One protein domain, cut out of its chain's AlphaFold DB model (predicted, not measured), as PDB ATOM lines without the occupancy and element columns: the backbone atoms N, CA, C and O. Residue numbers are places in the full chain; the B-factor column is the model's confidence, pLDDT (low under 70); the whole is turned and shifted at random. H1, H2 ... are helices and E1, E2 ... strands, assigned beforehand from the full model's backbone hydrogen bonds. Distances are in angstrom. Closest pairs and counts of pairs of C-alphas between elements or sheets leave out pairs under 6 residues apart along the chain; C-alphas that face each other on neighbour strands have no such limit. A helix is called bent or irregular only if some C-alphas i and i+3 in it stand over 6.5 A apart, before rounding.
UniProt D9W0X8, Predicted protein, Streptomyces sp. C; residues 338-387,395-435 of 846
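AT A GLANCE: This is residues 338 to 387 and 395 to 435 of the 846 residues of the protein "Predicted protein" of Streptomyces sp. C (UniProt D9W0X8). A small three-stranded sheet has one long helix, H2, packed along one face, and strand E4 lies on the far side of H2 from the sheet. The loop between E2 and E3 runs out at one end, where residues 362 to 367 stick out. The 91 printed residues have two named helices and four named strands, in the order E1 E2 E3 H1 H2 E4, with sheet order E1 - E2 - E3, antiparallel. The class is mixed, helices and strands, with under half of the residues in named elements. The whole is only just compact, close to loose, with a radius of gyration of the C-alphas of 14.3 A, and spans 46 by 29 by 25 A.

HOW THE PARTS SIT: E1, residues 345 to 347, E2, residues 352 to 357, and E3, residues 372 to 375, form a meander, each strand the antiparallel neighbour of the one before. In the hairpin E1 and E2, N 347 and O 352 are 2.9 A apart, within hydrogen-bond range; in the hairpin E2 and E3, N 373 and O 356 are 2.8 A apart, also within range. H2, residues 395 to 411, is on the sheet at a height of 9.4 A, making two layers, a helix on one face of a sheet. It runs along the strands, at 10 degrees to E2 on the local plane; the closest C-alphas of E2 and H2, Val 353 and Ser 405, are 6.2 A apart. H2 is only just irregular, with C-alphas 397 and 400 6.7 A apart; 10 of its 13 O i to N i+4 pairs are within hydrogen-bond range. H1, residues 377 to 380, is too short for such a pair, has its one O i to N i+3 pair out of range, and is only just not on the sheet, with 4 pairs of C-alphas within 10 A. E4, residues 418 to 422, pairs with no named strand; its closest C-alpha to H2, Ala 419, is 6.9 A from that of Val 403.

IN THESE COORDINATES: E1 begins at C-alpha 345, (13.821, -29.650, 76.034). E2 is 13.8 A long, H2 22.1 A and E4 13.5 A, ending at C-alpha 422, (-9.926, -36.351, 70.920).

THE WHOLE: The C-alphas farthest apart, Glu 362 and Ile 435, are 46.4 A apart. Residues 388 to 394 are not printed; C-alphas 387 and 395 are 11.1 A apart across the cut. The link E2 to E3 is long. Residue 424 is under 70 in pLDDT.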
ATOM      1  N   ASP A 338      12.608 -43.575  82.026       91.25
ATOM      2  CA  ASP A 338      12.431 -42.450  81.097       91.25
ATOM      3  C   ASP A 338      11.198 -42.669  80.196       91.25
ATOM      4  O   ASP A 338      10.650 -43.769  80.141       91.25
ATOM      5  N   LEU A 339      10.768 -41.634  79.471       89.94
ATOM      6  CA  LEU A 339       9.783 -41.737  78.396       89.94
ATOM      7  C   LEU A 339      10.420 -42.289  77.106       89.94
ATOM      8  O   LEU A 339      11.549 -41.924  76.779       89.94
ATOM      9  N   PRO A 340       9.674 -43.057  76.287       87.44
ATOM     10  CA  PRO A 340      10.203 -43.653  75.054       87.44
ATOM     11  C   PRO A 340      10.552 -42.628  73.961       87.44
ATOM     12  O   PRO A 340      11.336 -42.925  73.065       87.44
ATOM     13  N   VAL A 341       9.968 -41.422  74.004       86.19
ATOM     14  CA  VAL A 341      10.299 -40.310  73.098       86.19
ATOM     15  C   VAL A 341      10.173 -38.982  73.841       86.19
ATOM     16  O   VAL A 341       9.068 -38.595  74.226       86.19
ATOM     17  N   ARG A 342      11.280 -38.240  73.943       89.44
ATOM     18  CA  ARG A 342      11.299 -36.809  74.287       89.44
ATOM     19  C   ARG A 342      11.322 -35.979  72.997       89.44
ATOM     20  O   ARG A 342      12.111 -36.257  72.098       89.44
ATOM     21  N   ALA A 343      10.452 -34.985  72.882       85.31
ATOM     22  CA  ALA A 343      10.346 -34.064  71.748       85.31
ATOM     23  C   ALA A 343      10.521 -32.585  72.133       85.31
ATOM     24  O   ALA A 343      10.685 -31.754  71.238       85.31
ATOM     25  N   ALA A 344      10.500 -32.249  73.425       88.75
ATOM     26  CA  ALA A 344      10.849 -30.933  73.951       88.75
ATOM     27  C   ALA A 344      12.116 -30.977  74.826       88.75
ATOM     28  O   ALA A 344      12.580 -32.036  75.250       88.75
ATOM     29  N   ARG A 345      12.695 -29.799  75.100       91.06
ATOM     30  CA  ARG A 345      13.821 -29.650  76.034       91.06
ATOM     31  C   ARG A 345      13.278 -29.387  77.438       91.06
ATOM     32  O   ARG A 345      12.507 -28.448  77.643       91.06
ATOM     33  N   HIS A 346      13.706 -30.202  78.397       92.06
ATOM     34  CA  HIS A 346      13.278 -30.143  79.794       92.06
ATOM     35  C   HIS A 346      14.470 -29.901  80.725       92.06
ATOM     36  O   HIS A 346      15.605 -30.231  80.390       92.06
ATOM     37  N   ASP A 347      14.205 -29.326  81.895       93.12
ATOM     38  CA  ASP A 347      15.148 -29.264  83.010       93.12
ATOM     39  C   ASP A 347      14.440 -29.729  84.285       93.12
ATOM     40  O   ASP A 347      13.748 -28.954  84.944       93.12
ATOM     41  N   LEU A 348      14.588 -31.007  84.641       91.69
ATOM     42  CA  LEU A 348      13.914 -31.595  85.805       91.69
ATOM     43  C   LEU A 348      14.474 -31.108  87.155       91.69
ATOM     44  O   LEU A 348      13.819 -31.294  88.184       91.69
ATOM     45  N   LEU A 349      15.623 -30.414  87.173       90.19
ATOM     46  CA  LEU A 349      16.114 -29.744  88.380       90.19
ATOM     47  C   LEU A 349      15.227 -28.552  88.774       90.19
ATOM     48  O   LEU A 349      14.848 -28.455  89.945       90.19
ATOM     49  N   THR A 350      14.847 -27.696  87.816       91.31
ATOM     50  CA  THR A 350      13.872 -26.600  88.018       91.31
ATOM     51  C   THR A 350      12.419 -27.010  87.757       91.31
ATOM     52  O   THR A 350      11.502 -26.326  88.217       91.31
ATOM     53  N   ARG A 351      12.208 -28.152  87.085       93.88
ATOM     54  CA  ARG A 351      10.937 -28.656  86.521       93.88
ATOM     55  C   ARG A 351      10.401 -27.812  85.357       93.88
ATOM     56  O   ARG A 351       9.191 -27.736  85.155       93.88
ATOM     57  N   GLN A 352      11.299 -27.186  84.598       94.00
ATOM     58  CA  GLN A 352      10.945 -26.377  83.434       94.00
ATOM     59  C   GLN A 352      10.825 -27.198  82.143       94.00
ATOM     60  O   GLN A 352      11.545 -28.177  81.928       94.00
ATOM     61  N   VAL A 353       9.959 -26.737  81.239       95.19
ATOM     62  CA  VAL A 353       9.962 -27.094  79.812       95.19
ATOM     63  C   VAL A 353      10.154 -25.847  78.958       95.19
ATOM     64  O   VAL A 353       9.467 -24.849  79.167       95.19
ATOM     65  N   LEU A 354      11.077 -25.911  77.998       94.75
ATOM     66  CA  LEU A 354      11.318 -24.861  77.011       94.75
ATOM     67  C   LEU A 354      10.270 -24.949  75.892       94.75
ATOM     68  O   LEU A 354      10.101 -26.002  75.276       94.75
ATOM     69  N   LEU A 355       9.587 -23.839  75.613       92.81
ATOM     70  CA  LEU A 355       8.593 -23.727  74.536       92.81
ATOM     71  C   LEU A 355       9.137 -23.030  73.280       92.81
ATOM     72  O   LEU A 355       8.594 -23.209  72.191       92.81
ATOM     73  N   GLY A 356      10.179 -22.213  73.436       91.38
ATOM     74  CA  GLY A 356      10.772 -21.393  72.382       91.38
ATOM     75  C   GLY A 356      11.579 -20.242  72.978       91.38
ATOM     76  O   GLY A 356      12.022 -20.323  74.123       91.38
ATOM     77  N   THR A 357      11.737 -19.159  72.227       91.94
ATOM     78  CA  THR A 357      12.368 -17.908  72.674       91.94
ATOM     79  C   THR A 357      11.387 -16.741  72.598       91.94
ATOM     80  O   THR A 357      10.414 -16.770  71.843       91.94
ATOM     81  N   VAL A 358      11.638 -15.714  73.405       90.62
ATOM     82  CA  VAL A 358      11.001 -14.401  73.308       90.62
ATOM     83  C   VAL A 358      11.647 -13.640  72.151       90.62
ATOM     84  O   VAL A 358      12.871 -13.575  72.050       90.62
ATOM     85  N   GLU A 359      10.822 -13.064  71.281       89.88
ATOM     86  CA  GLU A 359      11.247 -12.256  70.133       89.88
ATOM     87  C   GLU A 359      12.119 -11.066  70.581       89.88
ATOM     88  O   GLU A 359      11.763 -10.351  71.523       89.88
ATOM     89  N   ASP A 360      13.269 -10.856  69.931       86.19
ATOM     90  CA  ASP A 360      14.096  -9.666  70.168       86.19
ATOM     91  C   ASP A 360      13.518  -8.496  69.359       86.19
ATOM     92  O   ASP A 360      13.695  -8.398  68.146       86.19
ATOM     93  N   GLY A 361      12.721  -7.669  70.035       84.69
ATOM     94  CA  GLY A 361      12.055  -6.510  69.457       84.69
ATOM     95  C   GLY A 361      11.474  -5.604  70.540       84.69
ATOM     96  O   GLY A 361      11.127  -6.061  71.631       84.69
ATOM     97  N   GLU A 362      11.349  -4.313  70.229       83.06
ATOM     98  CA  GLU A 362      11.079  -3.214  71.175       83.06
ATOM     99  C   GLU A 362       9.852  -3.415  72.081       83.06
ATOM    100  O   GLU A 362       9.829  -2.946  73.217       83.06
ATOM    101  N   ARG A 363       8.834  -4.145  71.603       85.69
ATOM    102  CA  ARG A 363       7.608  -4.459  72.364       85.69
ATOM    103  C   ARG A 363       7.859  -5.334  73.595       85.69
ATOM    104  O   ARG A 363       7.019  -5.358  74.492       85.69
ATOM    105  N   ASN A 364       8.971  -6.066  73.623       86.19
ATOM    106  CA  ASN A 364       9.385  -6.879  74.756       86.19
ATOM    107  C   ASN A 364      10.399  -6.089  75.610       86.19
ATOM    108  O   ASN A 364      11.327  -5.496  75.047       86.19
ATOM    109  N   PRO A 365      10.277  -6.096  76.956       86.31
ATOM    110  CA  PRO A 365      11.258  -5.469  77.843       86.31
ATOM    111  C   PRO A 365      12.673  -5.965  77.547       86.31
ATOM    112  O   PRO A 365      12.858  -7.158  77.300       86.31
ATOM    113  N   TYR A 366      13.669  -5.075  77.597       83.88
ATOM    114  CA  TYR A 366      15.044  -5.371  77.179       83.88
ATOM    115  C   TYR A 366      15.607  -6.643  77.843       83.88
ATOM    116  O   TYR A 366      16.010  -7.572  77.147       83.88
ATOM    117  N   ALA A 367      15.465  -6.771  79.167       84.88
ATOM    118  CA  ALA A 367      15.849  -7.957  79.946       84.88
ATOM    119  C   ALA A 367      15.137  -9.284  79.567       84.88
ATOM    120  O   ALA A 367      15.488 -10.346  80.082       84.88
ATOM    121  N   ARG A 368      14.121  -9.257  78.691       85.38
ATOM    122  CA  ARG A 368      13.422 -10.439  78.149       85.38
ATOM    123  C   ARG A 368      13.718 -10.713  76.679       85.38
ATOM    124  O   ARG A 368      13.509 -11.848  76.247       85.38
ATOM    125  N   ARG A 369      14.181  -9.729  75.909       87.38
ATOM    126  CA  ARG A 369      14.453  -9.884  74.473       87.38
ATOM    127  C   ARG A 369      15.482 -10.993  74.225       87.38
ATOM    128  O   ARG A 369      16.531 -11.022  74.870       87.38
ATOM    129  N   GLY A 370      15.144 -11.939  73.346       86.56
ATOM    130  CA  GLY A 370      15.962 -13.115  73.033       86.56
ATOM    131  C   GLY A 370      15.972 -14.234  74.091       86.56
ATOM    132  O   GLY A 370      16.536 -15.298  73.841       86.56
ATOM    133  N   THR A 371      15.359 -14.049  75.268       91.00
ATOM    134  CA  THR A 371      15.422 -15.053  76.352       91.00
ATOM    135  C   THR A 371      14.574 -16.295  76.062       91.00
ATOM    136  O   THR A 371      13.583 -16.244  75.334       91.00
ATOM    137  N   GLY A 372      14.948 -17.445  76.630       91.50
ATOM    138  CA  GLY A 372      14.171 -18.680  76.489       91.50
ATOM    139  C   GLY A 372      12.839 -18.604  77.244       91.50
ATOM    140  O   GLY A 372      12.823 -18.309  78.437       91.50
ATOM    141  N   LEU A 373      11.733 -18.912  76.563       92.88
ATOM    142  CA  LEU A 373      10.388 -18.958  77.137       92.88
ATOM    143  C   LEU A 373      10.095 -20.363  77.674       92.88
ATOM    144  O   LEU A 373      10.075 -21.336  76.913       92.88
ATOM    145  N   ALA A 374       9.823 -20.467  78.972       94.56
ATOM    146  CA  ALA A 374       9.599 -21.725  79.671       94.56
ATOM    147  C   ALA A 374       8.316 -21.739  80.508       94.56
ATOM    148  O   ALA A 374       7.775 -20.698  80.871       94.56
ATOM    149  N   LEU A 375       7.859 -22.940  80.868       94.19
ATOM    150  CA  LEU A 375       6.829 -23.144  81.889       94.19
ATOM    151  C   LEU A 375       7.353 -24.043  83.009       94.19
ATOM    152  O   LEU A 375       7.929 -25.095  82.742       94.19
ATOM    153  N   ASP A 376       7.109 -23.627  84.251       92.19
ATOM    154  CA  ASP A 376       7.388 -24.359  85.489       92.19
ATOM    155  C   ASP A 376       6.085 -24.639  86.279       92.19
ATOM    156  O   ASP A 376       5.036 -24.062  85.967       92.19
ATOM    157  N   PRO A 377       6.103 -25.493  87.325       89.69
ATOM    158  CA  PRO A 377       4.907 -25.826  88.102       89.69
ATOM    159  C   PRO A 377       4.276 -24.657  88.875       89.69
ATOM    160  O   PRO A 377       3.098 -24.738  89.214       89.69
ATOM    161  N   GLY A 378       5.020 -23.584  89.158       88.06
ATOM    162  CA  GLY A 378       4.493 -22.361  89.764       88.06
ATOM    163  C   GLY A 378       3.618 -21.581  88.786       88.06
ATOM    164  O   GLY A 378       2.498 -21.211  89.131       88.06
ATOM    165  N   VAL A 379       4.076 -21.420  87.538       89.25
ATOM    166  CA  VAL A 379       3.256 -20.845  86.454       89.25
ATOM    167  C   VAL A 379       2.089 -21.769  86.103       89.25
ATOM    168  O   VAL A 379       0.948 -21.323  86.070       89.25
ATOM    169  N   LEU A 380       2.325 -23.069  85.895       89.56
ATOM    170  CA  LEU A 380       1.255 -24.022  85.561       89.56
ATOM    171  C   LEU A 380       0.189 -24.130  86.670       89.56
ATOM    172  O   LEU A 380      -0.985 -24.356  86.373       89.56
ATOM    173  N   GLY A 381       0.573 -23.913  87.932       87.50
ATOM    174  CA  GLY A 381      -0.331 -23.877  89.082       87.50
ATOM    175  C   GLY A 381      -1.372 -22.751  89.048       87.50
ATOM    176  O   GLY A 381      -2.403 -22.877  89.707       87.50
ATOM    177  N   THR A 382      -1.169 -21.689  88.255       88.25
ATOM    178  CA  THR A 382      -2.165 -20.612  88.064       88.25
ATOM    179  C   THR A 382      -3.189 -20.911  86.960       88.25
ATOM    180  O   THR A 382      -4.139 -20.147  86.788       88.25
ATOM    181  N   SER A 383      -3.081 -22.076  86.305       89.12
ATOM    182  CA  SER A 383      -3.807 -22.499  85.092       89.12
ATOM    183  C   SER A 383      -3.347 -21.815  83.798       89.12
ATOM    184  O   SER A 383      -2.954 -20.654  83.773       89.12
ATOM    185  N   LEU A 384      -3.448 -22.544  82.682       89.50
ATOM    186  CA  LEU A 384      -3.007 -22.111  81.352       89.50
ATOM    187  C   LEU A 384      -4.162 -22.194  80.341       89.50
ATOM    188  O   LEU A 384      -4.785 -23.244  80.199       89.50
ATOM    189  N   LEU A 385      -4.418 -21.109  79.599       91.69
ATOM    190  CA  LEU A 385      -5.451 -21.048  78.558       91.69
ATOM    191  C   LEU A 385      -4.839 -20.730  77.185       91.69
ATOM    192  O   LEU A 385      -4.385 -19.618  76.935       91.69
ATOM    193  N   ALA A 386      -4.873 -21.702  76.271       90.50
ATOM    194  CA  ALA A 386      -4.298 -21.585  74.930       90.50
ATOM    195  C   ALA A 386      -5.355 -21.199  73.874       90.50
ATOM    196  O   ALA A 386      -6.039 -22.062  73.315       90.50
ATOM    197  N   VAL A 387      -5.479 -19.903  73.578       91.75
ATOM    198  CA  VAL A 387      -6.418 -19.365  72.573       91.75
ATOM    199  C   VAL A 387      -5.739 -19.219  71.204       91.75
ATOM    200  O   VAL A 387      -4.544 -18.968  71.112       91.75
ATOM    201  N   THR A 395      -1.648 -27.766  69.981       88.88
ATOM    202  CA  THR A 395      -1.420 -29.112  70.538       88.88
ATOM    203  C   THR A 395       0.042 -29.558  70.437       88.88
ATOM    204  O   THR A 395       0.544 -30.182  71.361       88.88
ATOM    205  N   ALA A 396       0.730 -29.234  69.341       88.19
ATOM    206  CA  ALA A 396       2.081 -29.712  69.047       88.19
ATOM    207  C   ALA A 396       3.195 -28.870  69.696       88.19
ATOM    208  O   ALA A 396       4.192 -29.437  70.126       88.19
ATOM    209  N   ARG A 397       3.028 -27.540  69.768       88.81
ATOM    210  CA  ARG A 397       4.030 -26.587  70.287       88.81
ATOM    211  C   ARG A 397       3.844 -26.206  71.760       88.81
ATOM    212  O   ARG A 397       4.755 -25.636  72.338       88.81
ATOM    213  N   LEU A 398       2.684 -26.493  72.358       91.50
ATOM    214  CA  LEU A 398       2.387 -26.128  73.750       91.50
ATOM    215  C   LEU A 398       1.869 -27.316  74.564       91.50
ATOM    216  O   LEU A 398       2.511 -27.715  75.529       91.50
ATOM    217  N   VAL A 399       0.738 -27.918  74.171       91.88
ATOM    218  CA  VAL A 399       0.111 -28.974  74.993       91.88
ATOM    219  C   VAL A 399       0.999 -30.215  75.099       91.88
ATOM    220  O   VAL A 399       1.204 -30.699  76.206       91.88
ATOM    221  N   ARG A 400       1.560 -30.713  73.986       91.62
ATOM    222  CA  ARG A 400       2.448 -31.884  74.008       91.62
ATOM    223  C   ARG A 400       3.701 -31.647  74.874       91.62
ATOM    224  O   ARG A 400       3.865 -32.432  75.798       91.62
ATOM    225  N   PRO A 401       4.520 -30.587  74.685       93.81
ATOM    226  CA  PRO A 401       5.648 -30.293  75.580       93.81
ATOM    227  C   PRO A 401       5.278 -30.228  77.070       93.81
ATOM    228  O   PRO A 401       6.002 -30.758  77.911       93.81
ATOM    229  N   VAL A 402       4.135 -29.621  77.414       93.44
ATOM    230  CA  VAL A 402       3.670 -29.538  78.810       93.44
ATOM    231  C   VAL A 402       3.263 -30.911  79.354       93.44
ATOM    232  O   VAL A 402       3.652 -31.256  80.467       93.44
ATOM    233  N   VAL A 403       2.526 -31.721  78.587       93.12
ATOM    234  CA  VAL A 403       2.135 -33.082  79.002       93.12
ATOM    235  C   VAL A 403       3.357 -33.998  79.130       93.12
ATOM    236  O   VAL A 403       3.459 -34.725  80.110       93.12
ATOM    237  N   GLU A 404       4.310 -33.904  78.204       93.69
ATOM    238  CA  GLU A 404       5.585 -34.633  78.211       93.69
ATOM    239  C   GLU A 404       6.421 -34.278  79.457       93.69
ATOM    240  O   GLU A 404       6.861 -35.161  80.191       93.69
ATOM    241  N   SER A 405       6.523 -32.985  79.795       93.75
ATOM    242  CA  SER A 405       7.193 -32.532  81.021       93.75
ATOM    243  C   SER A 405       6.500 -33.012  82.298       93.75
ATOM    244  O   SER A 405       7.168 -33.409  83.254       93.75
ATOM    245  N   LEU A 406       5.165 -32.997  82.331       92.94
ATOM    246  CA  LEU A 406       4.394 -33.477  83.478       92.94
ATOM    247  C   LEU A 406       4.433 -35.009  83.617       92.94
ATOM    248  O   LEU A 406       4.311 -35.506  84.735       92.94
ATOM    249  N   ALA A 407       4.639 -35.750  82.523       93.00
ATOM    250  CA  ALA A 407       4.861 -37.193  82.540       93.00
ATOM    251  C   ALA A 407       6.270 -37.546  83.060       93.00
ATOM    252  O   ALA A 407       6.381 -38.369  83.966       93.00
ATOM    253  N   LEU A 408       7.324 -36.843  82.622       93.56
ATOM    254  CA  LEU A 408       8.671 -36.958  83.216       93.56
ATOM    255  C   LEU A 408       8.657 -36.639  84.724       93.56
ATOM    256  O   LEU A 408       9.221 -37.372  85.536       93.56
ATOM    257  N   GLN A 409       7.941 -35.585  85.128       93.31
ATOM    258  CA  GLN A 409       7.748 -35.255  86.544       93.31
ATOM    259  C   GLN A 409       6.891 -36.291  87.298       93.31
ATOM    260  O   GLN A 409       7.014 -36.395  88.519       93.31
ATOM    261  N   ALA A 410       6.034 -37.065  86.622       92.44
ATOM    262  CA  ALA A 410       5.300 -38.173  87.235       92.44
ATOM    263  C   ALA A 410       6.213 -39.392  87.468       92.44
ATOM    264  O   ALA A 410       6.226 -39.909  88.584       92.44
ATOM    265  N   LEU A 411       7.065 -39.758  86.497       91.62
ATOM    266  CA  LEU A 411       8.117 -40.775  86.678       91.62
ATOM    267  C   LEU A 411       9.073 -40.414  87.833       91.62
ATOM    268  O   LEU A 411       9.458 -41.272  88.623       91.62
ATOM    269  N   ALA A 412       9.386 -39.124  88.000       92.25
ATOM    270  CA  ALA A 412      10.160 -38.617  89.136       92.25
ATOM    271  C   ALA A 412       9.382 -38.547  90.476       92.25
ATOM    272  O   ALA A 412       9.927 -38.099  91.485       92.25
ATOM    273  N   GLY A 413       8.100 -38.933  90.521       89.69
ATOM    274  CA  GLY A 413       7.259 -38.876  91.726       89.69
ATOM    275  C   GLY A 413       6.906 -37.455  92.201       89.69
ATOM    276  O   GLY A 413       6.500 -37.262  93.352       89.69
ATOM    277  N   GLN A 414       7.076 -36.450  91.339       90.31
ATOM    278  CA  GLN A 414       6.884 -35.025  91.635       90.31
ATOM    279  C   GLN A 414       5.497 -34.512  91.209       90.31
ATOM    280  O   GLN A 414       4.938 -33.636  91.872       90.31
ATOM    281  N   ALA A 415       4.932 -35.060  90.129       90.75
ATOM    282  CA  ALA A 415       3.664 -34.632  89.532       90.75
ATOM    283  C   ALA A 415       2.642 -35.777  89.396       90.75
ATOM    284  O   ALA A 415       2.878 -36.917  89.786       90.75
ATOM    285  N   ALA A 416       1.468 -35.441  88.865       89.44
ATOM    286  CA  ALA A 416       0.453 -36.375  88.393       89.44
ATOM    287  C   ALA A 416      -0.325 -35.687  87.266       89.44
ATOM    288  O   ALA A 416      -0.705 -34.526  87.422       89.44
ATOM    289  N   VAL A 417      -0.550 -36.375  86.148       90.25
ATOM    290  CA  VAL A 417      -1.100 -35.767  84.928       90.25
ATOM    291  C   VAL A 417      -2.278 -36.567  84.389       90.25
ATOM    292  O   VAL A 417      -2.221 -37.791  84.305       90.25
ATOM    293  N   VAL A 418      -3.346 -35.866  84.006       92.06
ATOM    294  CA  VAL A 418      -4.474 -36.436  83.260       92.06
ATOM    295  C   VAL A 418      -4.559 -35.714  81.919       92.06
ATOM    296  O   VAL A 418      -4.957 -34.552  81.857       92.06
ATOM    297  N   ALA A 419      -4.152 -36.389  80.848       91.56
ATOM    298  CA  ALA A 419      -4.139 -35.850  79.494       91.56
ATOM    299  C   ALA A 419      -5.431 -36.246  78.762       91.56
ATOM    300  O   ALA A 419      -5.637 -37.414  78.437       91.56
ATOM    301  N   VAL A 420      -6.312 -35.276  78.503       90.81
ATOM    302  CA  VAL A 420      -7.589 -35.505  77.802       90.81
ATOM    303  C   VAL A 420      -7.505 -34.970  76.374       90.81
ATOM    304  O   VAL A 420      -7.140 -33.813  76.161       90.81
ATOM    305  N   GLY A 421      -7.871 -35.788  75.388       87.25
ATOM    306  CA  GLY A 421      -7.840 -35.401  73.976       87.25
ATOM    307  C   GLY A 421      -8.858 -36.146  73.119       87.25
ATOM    308  O   GLY A 421      -9.390 -37.179  73.508       87.25
ATOM    309  N   ALA A 422      -9.131 -35.632  71.919       82.50
ATOM    310  CA  ALA A 422      -9.926 -36.351  70.920       82.50
ATOM    311  C   ALA A 422      -9.111 -37.491  70.275       82.50
ATOM    312  O   ALA A 422      -7.877 -37.459  70.273       82.50
ATOM    313  N   ALA A 423      -9.777 -38.482  69.683       71.69
ATOM    314  CA  ALA A 423      -9.127 -39.617  69.036       71.69
ATOM    315  C   ALA A 423      -8.135 -39.147  67.953       71.69
ATOM    316  O   ALA A 423      -8.412 -38.231  67.170       71.69
ATOM    317  N   GLY A 424      -6.938 -39.738  67.941       69.31
ATOM    318  CA  GLY A 424      -5.826 -39.306  67.089       69.31
ATOM    319  C   GLY A 424      -5.215 -37.941  67.448       69.31
ATOM    320  O   GLY A 424      -4.526 -37.356  66.615       69.31
ATOM    321  N   SER A 425      -5.465 -37.395  68.646       78.06
ATOM    322  CA  SER A 425      -4.703 -36.249  69.158       78.06
ATOM    323  C   SER A 425      -3.261 -36.664  69.470       78.06
ATOM    324  O   SER A 425      -3.014 -37.645  70.167       78.06
ATOM    325  N   ARG A 426      -2.287 -35.914  68.939       78.62
ATOM    326  CA  ARG A 426      -0.848 -36.181  69.114       78.62
ATOM    327  C   ARG A 426      -0.347 -35.657  70.469       78.62
ATOM    328  O   ARG A 426       0.467 -34.738  70.510       78.62
ATOM    329  N   LEU A 427      -0.879 -36.212  71.562       83.88
ATOM    330  CA  LEU A 427      -0.467 -35.903  72.942       83.88
ATOM    331  C   LEU A 427       0.768 -36.700  73.399       83.88
ATOM    332  O   LEU A 427       1.390 -36.336  74.387       83.88
ATOM    333  N   GLY A 428       1.131 -37.760  72.678       83.69
ATOM    334  CA  GLY A 428       2.297 -38.605  72.937       83.69
ATOM    335  C   GLY A 428       2.130 -39.999  72.313       83.69
ATOM    336  O   GLY A 428       1.066 -40.273  71.738       83.69
ATOM    337  N   PRO A 429       3.156 -40.864  72.410       86.12
ATOM    338  CA  PRO A 429       2.965 -42.317  72.369       86.12
ATOM    339  C   PRO A 429       2.009 -42.756  73.498       86.12
ATOM    340  O   PRO A 429       1.878 -42.046  74.496       86.12
ATOM    341  N   ASP A 430       1.306 -43.880  73.345       86.00
ATOM    342  CA  ASP A 430       0.418 -44.395  74.411       86.00
ATOM    343  C   ASP A 430       1.242 -45.035  75.548       86.00
ATOM    344  O   ASP A 430       0.850 -44.999  76.710       86.00
ATOM    345  N   GLU A 431       2.452 -45.477  75.214       85.00
ATOM    346  CA  GLU A 431       3.514 -46.017  76.063       85.00
ATOM    347  C   GLU A 431       4.095 -44.983  77.055       85.00
ATOM    348  O   GLU A 431       4.865 -45.335  77.939       85.00
ATOM    349  N   ALA A 432       3.727 -43.699  76.941       85.69
ATOM    350  CA  ALA A 432       4.107 -42.639  77.888       85.69
ATOM    351  C   ALA A 432       3.144 -42.494  79.092       85.69
ATOM    352  O   ALA A 432       3.235 -41.509  79.831       85.69
ATOM    353  N   TYR A 433       2.193 -43.419  79.280       88.50
ATOM    354  CA  TYR A 433       1.152 -43.334  80.311       88.50
ATOM    355  C   TYR A 433       0.847 -44.706  80.951       88.50
ATOM    356  O   TYR A 433       0.460 -45.632  80.249       88.50
ATOM    357  N   ASP A 434       0.863 -44.807  82.292       86.38
ATOM    358  CA  ASP A 434       0.450 -46.009  83.062       86.38
ATOM    359  C   ASP A 434      -0.918 -46.588  82.668       86.38
ATOM    360  O   ASP A 434      -1.232 -47.749  82.944       86.38
ATOM    361  N   ILE A 435      -1.809 -45.709  82.207       86.75
ATOM    362  CA  ILE A 435      -3.215 -45.985  81.942       86.75
ATOM    363  C   ILE A 435      -3.617 -45.156  80.724       86.75
ATOM    364  O   ILE A 435      -3.632 -43.925  80.782       86.75
TER     365      ILE A 435